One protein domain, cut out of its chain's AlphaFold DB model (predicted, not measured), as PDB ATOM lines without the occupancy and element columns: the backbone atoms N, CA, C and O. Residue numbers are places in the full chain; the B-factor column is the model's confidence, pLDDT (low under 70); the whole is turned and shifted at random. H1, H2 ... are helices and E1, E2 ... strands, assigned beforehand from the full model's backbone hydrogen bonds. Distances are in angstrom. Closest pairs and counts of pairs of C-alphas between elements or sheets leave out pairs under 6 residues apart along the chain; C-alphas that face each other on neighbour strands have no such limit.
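What this domain is: This is residues 17 to 75 of the 75 residues of an uncharacterized protein of Pyrobaculum sp (UniProt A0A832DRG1). A five-stranded sheet, strongly twisted and curled like part of a barrel, wraps round one short helix, H1, which packs in its hollow and touches the edge strand E5 most. The curl is only partial, and the edge strands E4 and E5 are apart. The printed part has 59 residues, with five named strands and one named helix in the order E1, E2, E3, E4, H1, E5; the sheet's order is E4, E3, E2, E1, E5, all antiparallel. The class is mixed, helices and strands, and the whole is compact, with a radius of gyration of the C-alphas of 10.2 A and a rounded outline of 25 by 25 by 19 A.

Where its parts are: In the sheet, E4 is residues 48 to 52, 13.3 A from first to last C-alpha, and E3 is residues 38 to 43, 16.5 A. E2 is residues 30 to 34, 13.0 A. E1 is residues 17 to 22, 16.2 A, and begins with C-alpha 17 at (174.371, 193.367, 276.826). E5 is residues 71 to 74, 10.1 A, and ends with C-alpha 74 at (166.376, 191.452, 278.710). H1 is residues 56 to 64, 12.2 A, and begins with C-alpha 56 at (171.641, 180.025, 280.078).

How they stand to each other: E1, E2, E3 and E4 form a meander, each strand the antiparallel neighbour of the one before, and their three successive pairs are hairpins. Between E4 and E3, N 49 and O 41 are 2.8 A apart, within hydrogen-bond range. Between E3 and E2, N 33 and O 40 are 2.9 A apart, also within range. The pairing of E1 is staggered: its residues 17 to 18 pair with E2, where N 18 and O 32 are within hydrogen-bond range at 2.8 A, and its residues 19 to 22 pair with E5, where N 21 and O 72 are within range at 3.0 A. Residues 21 to 22 of E1 also pair, antiparallel, with residues 25 to 26. H1 is on the sheet, which curls round it; the closest C-alphas of H1 and E5 are those of Arg 57 and Ile 71, 6.3 A apart, and those of H1 and E3 are Val 56 and Tyr 39, 6.8 A apart. In H1 every O i to N i+4 pair is within hydrogen-bond range.

The domain as a whole: The two C-alphas farthest apart, those of Gly 36 and Asn 65, are 26.3 A apart, while the C-alphas of Arg 17 and Cys 75 are 6.2 A apart. The printed part has no cut and ends at residue 75, the chain's last. No link is long; those from E1 to E2 and from H1 to E5 are short, and the others are tight. The mean pLDDT of the printed part is 73.7, and it is under 70 at residue 17, residues 28 to 32, residue 36 and residues 41 to 49 of the model.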
ATOM      1  N   ARG A  17     174.366 193.534 275.374       68.06
ATOM      2  CA  ARG A  17     174.371 193.367 276.826       68.06
ATOM      3  C   ARG A  17     172.942 193.077 277.253       68.06
ATOM      4  O   ARG A  17     172.046 193.837 276.896       68.06
ATOM      5  N   CYS A  18     172.778 192.006 278.006       71.06
ATOM      6  CA  CYS A  18     171.518 191.652 278.616       71.06
ATOM      7  C   CYS A  18     171.553 192.020 280.096       71.06
ATOM      8  O   CYS A  18     172.571 191.814 280.764       71.06
ATOM      9  N   TRP A  19     170.446 192.558 280.587       72.38
ATOM     10  CA  TRP A  19     170.213 192.732 282.014       72.38
ATOM     11  C   TRP A  19     169.698 191.418 282.589       72.38
ATOM     12  O   TRP A  19     168.857 190.759 281.973       72.38
ATOM     13  N   VAL A  20     170.266 191.012 283.724       78.44
ATOM     14  CA  VAL A  20     169.835 189.826 284.463       78.44
ATOM     15  C   VAL A  20     168.993 190.304 285.625       78.44
ATOM     16  O   VAL A  20     169.495 191.057 286.454       78.44
ATOM     17  N   SER A  21     167.753 189.835 285.708       75.75
ATOM     18  CA  SER A  21     166.913 190.067 286.878       75.75
ATOM     19  C   SER A  21     166.627 188.735 287.568       75.75
ATOM     20  O   SER A  21     166.217 187.773 286.913       75.75
ATOM     21  N   VAL A  22     166.844 188.684 288.882       76.12
ATOM     22  CA  VAL A  22     166.612 187.513 289.738       76.12
ATOM     23  C   VAL A  22     165.510 187.851 290.733       76.12
ATOM     24  O   VAL A  22     165.654 188.765 291.542       76.12
ATOM     25  N   GLY A  23     164.370 187.162 290.649       78.56
ATOM     26  CA  GLY A  23     163.223 187.438 291.524       78.56
ATOM     27  C   GLY A  23     162.705 188.883 291.423       78.56
ATOM     28  O   GLY A  23     162.154 189.413 292.385       78.56
ATOM     29  N   GLY A  24     162.913 189.539 290.274       74.50
ATOM     30  CA  GLY A  24     162.522 190.931 290.029       74.50
ATOM     31  C   GLY A  24     163.531 191.995 290.479       74.50
ATOM     32  O   GLY A  24     163.196 193.176 290.443       74.50
ATOM     33  N   VAL A  25     164.741 191.604 290.892       72.62
ATOM     34  CA  VAL A  25     165.845 192.522 291.214       72.62
ATOM     35  C   VAL A  25     166.925 192.415 290.143       72.62
ATOM     36  O   VAL A  25     167.337 191.308 289.808       72.62
ATOM     37  N   ASP A  26     167.368 193.548 289.601       72.75
ATOM     38  CA  ASP A  26     168.445 193.592 288.609       72.75
ATOM     39  C   ASP A  26     169.813 193.338 289.257       72.75
ATOM     40  O   ASP A  26     170.243 194.070 290.148       72.75
ATOM     41  N   GLU A  27     170.514 192.315 288.773       72.94
ATOM     42  CA  GLU A  27     171.838 191.919 289.250       72.94
ATOM     43  C   GLU A  27     172.924 192.611 288.413       72.94
ATOM     44  O   GLU A  27     173.279 192.181 287.313       72.94
ATOM     45  N   GLU A  28     173.479 193.703 288.940       66.62
ATOM     46  CA  GLU A  28     174.494 194.504 288.238       66.62
ATOM     47  C   GLU A  28     175.890 193.853 288.215       66.62
ATOM     48  O   GLU A  28     176.738 194.223 287.396       66.62
ATOM     49  N   GLU A  29     176.132 192.872 289.091       65.75
ATOM     50  CA  GLU A  29     177.415 192.164 289.220       65.75
ATOM     51  C   GLU A  29     177.596 191.025 288.202       65.75
ATOM     52  O   GLU A  29     178.685 190.446 288.103       65.75
ATOM     53  N   VAL A  30     176.563 190.728 287.406       65.69
ATOM     54  CA  VAL A  30     176.617 189.729 286.336       65.69
ATOM     55  C   VAL A  30     176.438 190.398 284.980       65.69
ATOM     56  O   VAL A  30     175.468 191.097 284.697       65.69
ATOM     57  N   VAL A  31     177.400 190.156 284.097       69.44
ATOM     58  CA  VAL A  31     177.365 190.607 282.711       69.44
ATOM     59  C   VAL A  31     176.992 189.421 281.840       69.44
ATOM     60  O   VAL A  31     177.760 188.469 281.715       69.44
ATOM     61  N   VAL A  32     175.827 189.504 281.204       68.25
ATOM     62  CA  VAL A  32     175.404 188.554 280.176       68.25
ATOM     63  C   VAL A  32     175.495 189.232 278.819       68.25
ATOM     64  O   VAL A  32     174.951 190.315 278.610       68.25
ATOM     65  N   VAL A  33     176.211 188.608 277.890       71.75
ATOM     66  CA  VAL A  33     176.365 189.102 276.521       71.75
ATOM     67  C   VAL A  33     175.834 188.068 275.552       71.75
ATOM     68  O   VAL A  33     176.350 186.957 275.504       71.75
ATOM     69  N   TRP A  34     174.839 188.443 274.755       71.38
ATOM     70  CA  TRP A  34     174.350 187.607 273.664       71.38
ATOM     71  C   TRP A  34     175.180 187.831 272.401       71.38
ATOM     72  O   TRP A  34     175.372 188.980 271.991       71.38
ATOM     73  N   THR A  35     175.649 186.747 271.783       70.81
ATOM     74  CA  THR A  35     176.483 186.771 270.567       70.81
ATOM     75  C   THR A  35     175.749 186.293 269.307       70.81
ATOM     76  O   THR A  35     176.336 186.314 268.228       70.81
ATOM     77  N   GLY A  36     174.477 185.893 269.424       68.81
ATOM     78  CA  GLY A  36     173.659 185.336 268.336       68.81
ATOM     79  C   GLY A  36     173.144 183.934 268.665       68.81
ATOM     80  O   GLY A  36     171.937 183.722 268.747       68.81
ATOM     81  N   ASP A  37     174.057 183.013 268.960       72.38
ATOM     82  CA  ASP A  37     173.748 181.605 269.266       72.38
ATOM     83  C   ASP A  37     174.104 181.216 270.713       72.38
ATOM     84  O   ASP A  37     173.658 180.191 271.235       72.38
ATOM     85  N   GLU A  38     174.891 182.056 271.389       72.44
ATOM     86  CA  GLU A  38     175.431 181.796 272.720       72.44
ATOM     87  C   GLU A  38     175.319 183.034 273.618       72.44
ATOM     88  O   GLU A  38     175.209 184.179 273.162       72.44
ATOM     89  N   TYR A  39     175.358 182.785 274.923       71.62
ATOM     90  CA  TYR A  39     175.502 183.790 275.959       71.62
ATOM     91  C   TYR A  39     176.854 183.636 276.643       71.62
ATOM     92  O   TYR A  39     177.220 182.558 277.109       71.62
ATOM     93  N   VAL A  40     177.579 184.742 276.761       70.31
ATOM     94  CA  VAL A  40     178.747 184.838 277.635       70.31
ATOM     95  C   VAL A  40     178.270 185.406 278.961       70.31
ATOM     96  O   VAL A  40     177.859 186.563 279.021       70.31
ATOM     97  N   VAL A  41     178.303 184.586 280.005       68.50
ATOM     98  CA  VAL A  41     177.951 184.963 281.375       68.50
ATOM     99  C   VAL A  41     179.243 185.196 282.137       68.50
ATOM    100  O   VAL A  41     180.078 184.301 282.216       68.50
ATOM    101  N   GLY A  42     179.434 186.383 282.698       67.81
ATOM    102  CA  GLY A  42     180.589 186.674 283.537       67.81
ATOM    103  C   GLY A  42     180.192 187.386 284.814       67.81
ATOM    104  O   GLY A  42     179.412 188.333 284.765       67.81
ATOM    105  N   ALA A  43     180.770 186.973 285.939       62.97
ATOM    106  CA  ALA A  43     180.823 187.843 287.106       62.97
ATOM    107  C   ALA A  43     181.852 188.951 286.830       62.97
ATOM    108  O   ALA A  43     182.862 188.709 286.161       62.97
ATOM    109  N   VAL A  44     181.616 190.166 287.326       56.22
ATOM    110  CA  VAL A  44     182.477 191.335 287.048       56.22
ATOM    111  C   VAL A  44     183.954 191.104 287.432       56.22
ATOM    112  O   VAL A  44     184.821 191.770 286.861       56.22
ATOM    113  N   PHE A  45     184.266 190.144 288.317       47.84
ATOM    114  CA  PHE A  45     185.604 190.015 288.905       47.84
ATOM    115  C   PHE A  45     186.416 188.730 288.655       47.84
ATOM    116  O   PHE A  45     187.636 188.861 288.675       47.84
ATOM    117  N   ASP A  46     185.852 187.557 288.331       55.81
ATOM    118  CA  ASP A  46     186.683 186.327 288.306       55.81
ATOM    119  C   ASP A  46     186.415 185.352 287.146       55.81
ATOM    120  O   ASP A  46     187.351 185.010 286.424       55.81
ATOM    121  N   ASP A  47     185.170 184.951 286.877       60.53
ATOM    122  CA  ASP A  47     184.911 183.845 285.945       60.53
ATOM    123  C   ASP A  47     183.956 184.216 284.806       60.53
ATOM    124  O   ASP A  47     182.942 184.891 285.005       60.53
ATOM    125  N   ARG A  48     184.278 183.741 283.594       64.38
ATOM    126  CA  ARG A  48     183.438 183.856 282.394       64.38
ATOM    127  C   ARG A  48     183.108 182.480 281.843       64.38
ATOM    128  O   ARG A  48     184.002 181.679 281.581       64.38
ATOM    129  N   PHE A  49     181.832 182.257 281.585       68.19
ATOM    130  CA  PHE A  49     181.276 181.018 281.072       68.19
ATOM    131  C   PHE A  49     180.593 181.288 279.740       68.19
ATOM    132  O   PHE A  49     179.837 182.248 279.602       68.19
ATOM    133  N   VAL A  50     180.854 180.431 278.757       73.50
ATOM    134  CA  VAL A  50     180.091 180.406 277.509       73.50
ATOM    135  C   VAL A  50     178.997 179.365 277.676       73.50
ATOM    136  O   VAL A  50     179.274 178.215 278.021       73.50
ATOM    137  N   VAL A  51     177.753 179.787 277.495       73.38
ATOM    138  CA  VAL A  51     176.566 178.963 277.709       73.38
ATOM    139  C   VAL A  51     175.646 179.118 276.505       73.38
ATOM    140  O   VAL A  51     175.458 180.220 275.998       73.38
ATOM    141  N   THR A  52     175.047 178.027 276.035       74.75
ATOM    142  CA  THR A  52     174.080 178.087 274.933       74.75
ATOM    143  C   THR A  52     172.791 178.789 275.367       74.75
ATOM    144  O   THR A  52     172.432 178.788 276.549       74.75
ATOM    145  N   VAL A  53     172.053 179.351 274.405       73.62
ATOM    146  CA  VAL A  53     170.751 180.015 274.636       73.62
ATOM    147  C   VAL A  53     169.771 179.126 275.410       73.62
ATOM    148  O   VAL A  53     169.073 179.605 276.300       73.62
ATOM    149  N   GLU A  54     169.753 177.825 275.130       76.69
ATOM    150  CA  GLU A  54     168.853 176.871 275.789       76.69
ATOM    151  C   GLU A  54     169.248 176.569 277.244       76.69
ATOM    152  O   GLU A  54     168.403 176.185 278.049       76.69
ATOM    153  N   ALA A  55     170.525 176.742 277.602       79.75
ATOM    154  CA  ALA A  55     171.059 176.376 278.912       79.75
ATOM    155  C   ALA A  55     171.319 177.577 279.836       79.75
ATOM    156  O   ALA A  55     171.532 177.378 281.033       79.75
ATOM    157  N   VAL A  56     171.286 178.813 279.317       80.69
ATOM    158  CA  VAL A  56     171.641 180.025 280.078       80.69
ATOM    159  C   VAL A  56     170.747 180.233 281.304       80.69
ATOM    160  O   VAL A  56     171.259 180.505 282.386       80.69
ATOM    161  N   ARG A  57     169.427 180.029 281.176       80.38
ATOM    162  CA  ARG A  57     168.482 180.196 282.295       80.38
ATOM    163  C   ARG A  57     168.754 179.193 283.407       80.38
ATOM    164  O   ARG A  57     168.898 179.587 284.557       80.38
ATOM    165  N   ARG A  58     168.933 177.920 283.052       82.81
ATOM    166  CA  ARG A  58     169.316 176.861 283.994       82.81
ATOM    167  C   ARG A  58     170.663 177.135 284.663       82.81
ATOM    168  O   ARG A  58     170.813 176.869 285.855       82.81
ATOM    169  N   PHE A  59     171.649 177.628 283.914       83.56
ATOM    170  CA  PHE A  59     172.958 177.976 284.462       83.56
ATOM    171  C   PHE A  59     172.835 179.082 285.514       83.56
ATOM    172  O   PHE A  59     173.315 178.905 286.631       83.56
ATOM    173  N   LEU A  60     172.135 180.172 285.187       81.19
ATOM    174  CA  LEU A  60     171.906 181.295 286.098       81.19
ATOM    175  C   LEU A  60     171.079 180.882 287.319       81.19
ATOM    176  O   LEU A  60     171.457 181.196 288.440       81.19
ATOM    177  N   ALA A  61     170.015 180.102 287.129       83.50
ATOM    178  CA  ALA A  61     169.206 179.573 288.224       83.50
ATOM    179  C   ALA A  61     170.054 178.766 289.217       83.50
ATOM    180  O   ALA A  61     169.956 178.942 290.429       83.50
ATOM    181  N   ARG A  62     170.968 177.929 288.709       84.50
ATOM    182  CA  ARG A  62     171.901 177.172 289.550       84.50
ATOM    183  C   ARG A  62     172.949 178.059 290.217       84.50
ATOM    184  O   ARG A  62     173.305 177.793 291.359       84.50
ATOM    185  N   TRP A  63     173.439 179.073 289.508       81.56
ATOM    186  CA  TRP A  63     174.422 180.030 290.014       81.56
ATOM    187  C   TRP A  63     173.871 180.828 291.198       81.56
ATOM    188  O   TRP A  63     174.515 180.921 292.239       81.56
ATOM    189  N   PHE A  64     172.650 181.342 291.057       78.81
ATOM    190  CA  PHE A  64     171.957 182.123 292.081       78.81
ATOM    191  C   PHE A  64     171.171 181.267 293.082       78.81
ATOM    192  O   PHE A  64     170.648 181.794 294.060       78.81
ATOM    193  N   ASN A  65     171.113 179.949 292.870       83.75
ATOM    194  CA  ASN A  65     170.349 179.004 293.682       83.75
ATOM    195  C   ASN A  65     168.853 179.379 293.797       83.75
ATOM    196  O   ASN A  65     168.274 179.376 294.884       83.75
ATOM    197  N   VAL A  66     168.236 179.693 292.655       84.94
ATOM    198  CA  VAL A  66     166.822 180.087 292.491       84.94
ATOM    199  C   VAL A  66     166.120 179.212 291.441       84.94
ATOM    200  O   VAL A  66     166.761 178.373 290.802       84.94
ATOM    201  N   GLY A  67     164.807 179.384 291.259       84.38
ATOM    202  CA  GLY A  67     164.057 178.730 290.183       84.38
ATOM    203  C   GLY A  67     164.405 179.296 288.803       84.38
ATOM    204  O   GLY A  67     164.787 180.456 288.669       84.38
ATOM    205  N   GLU A  68     164.255 178.493 287.743       84.62
ATOM    206  CA  GLU A  68     164.430 178.983 286.361       84.62
ATOM    207  C   GLU A  68     163.362 180.027 285.984       84.62
ATOM    208  O   GLU A  68     163.594 180.856 285.103       84.62
ATOM    209  N   GLU A  69     162.206 180.000 286.654       86.75
ATOM    210  CA  GLU A  69     161.125 180.978 286.490       86.75
ATOM    211  C   GLU A  69     161.451 182.367 287.052       86.75
ATOM    212  O   GLU A  69     160.894 183.358 286.580       86.75
ATOM    213  N   ASP A  70     162.378 182.445 288.008       83.19
ATOM    214  CA  ASP A  70     162.795 183.692 288.651       83.19
ATOM    215  C   ASP A  70     163.880 184.431 287.854       83.19
ATOM    216  O   ASP A  70     164.255 185.545 288.222       83.19
ATOM    217  N   ILE A  71     164.393 183.823 286.776       80.25
ATOM    218  CA  ILE A  71     165.432 184.392 285.916       80.25
ATOM    219  C   ILE A  71     164.801 185.085 284.707       80.25
ATOM    220  O   ILE A  71     164.250 184.439 283.807       80.25
ATOM    221  N   SER A  72     164.978 186.404 284.633       78.44
ATOM    222  CA  SER A  72     164.676 187.199 283.443       78.44
ATOM    223  C   SER A  72     165.958 187.686 282.774       78.44
ATOM    224  O   SER A  72     166.919 188.073 283.438       78.44
ATOM    225  N   LEU A  73     165.963 187.647 281.442       76.31
ATOM    226  CA  LEU A  73     167.026 188.190 280.603       76.31
ATOM    227  C   LEU A  73     166.399 189.165 279.613       76.31
ATOM    228  O   LEU A  73     165.595 188.743 278.779       76.31
ATOM    229  N   GLU A  74     166.797 190.432 279.676       72.31
ATOM    230  CA  GLU A  74     166.376 191.452 278.710       72.31
ATOM    231  C   GLU A  74     167.566 191.963 277.894       72.31
ATOM    232  O   GLU A  74     168.503 192.544 278.446       72.31
ATOM    233  N   CYS A  75     167.500 191.735 276.575       71.44
ATOM    234  CA  CYS A  75     168.417 192.172 275.516       71.44
ATOM    235  C   CYS A  75     167.588 192.791 274.354       71.44
ATOM    236  O   CYS A  75     168.183 193.407 273.438       71.44
TER     237      CYS A  75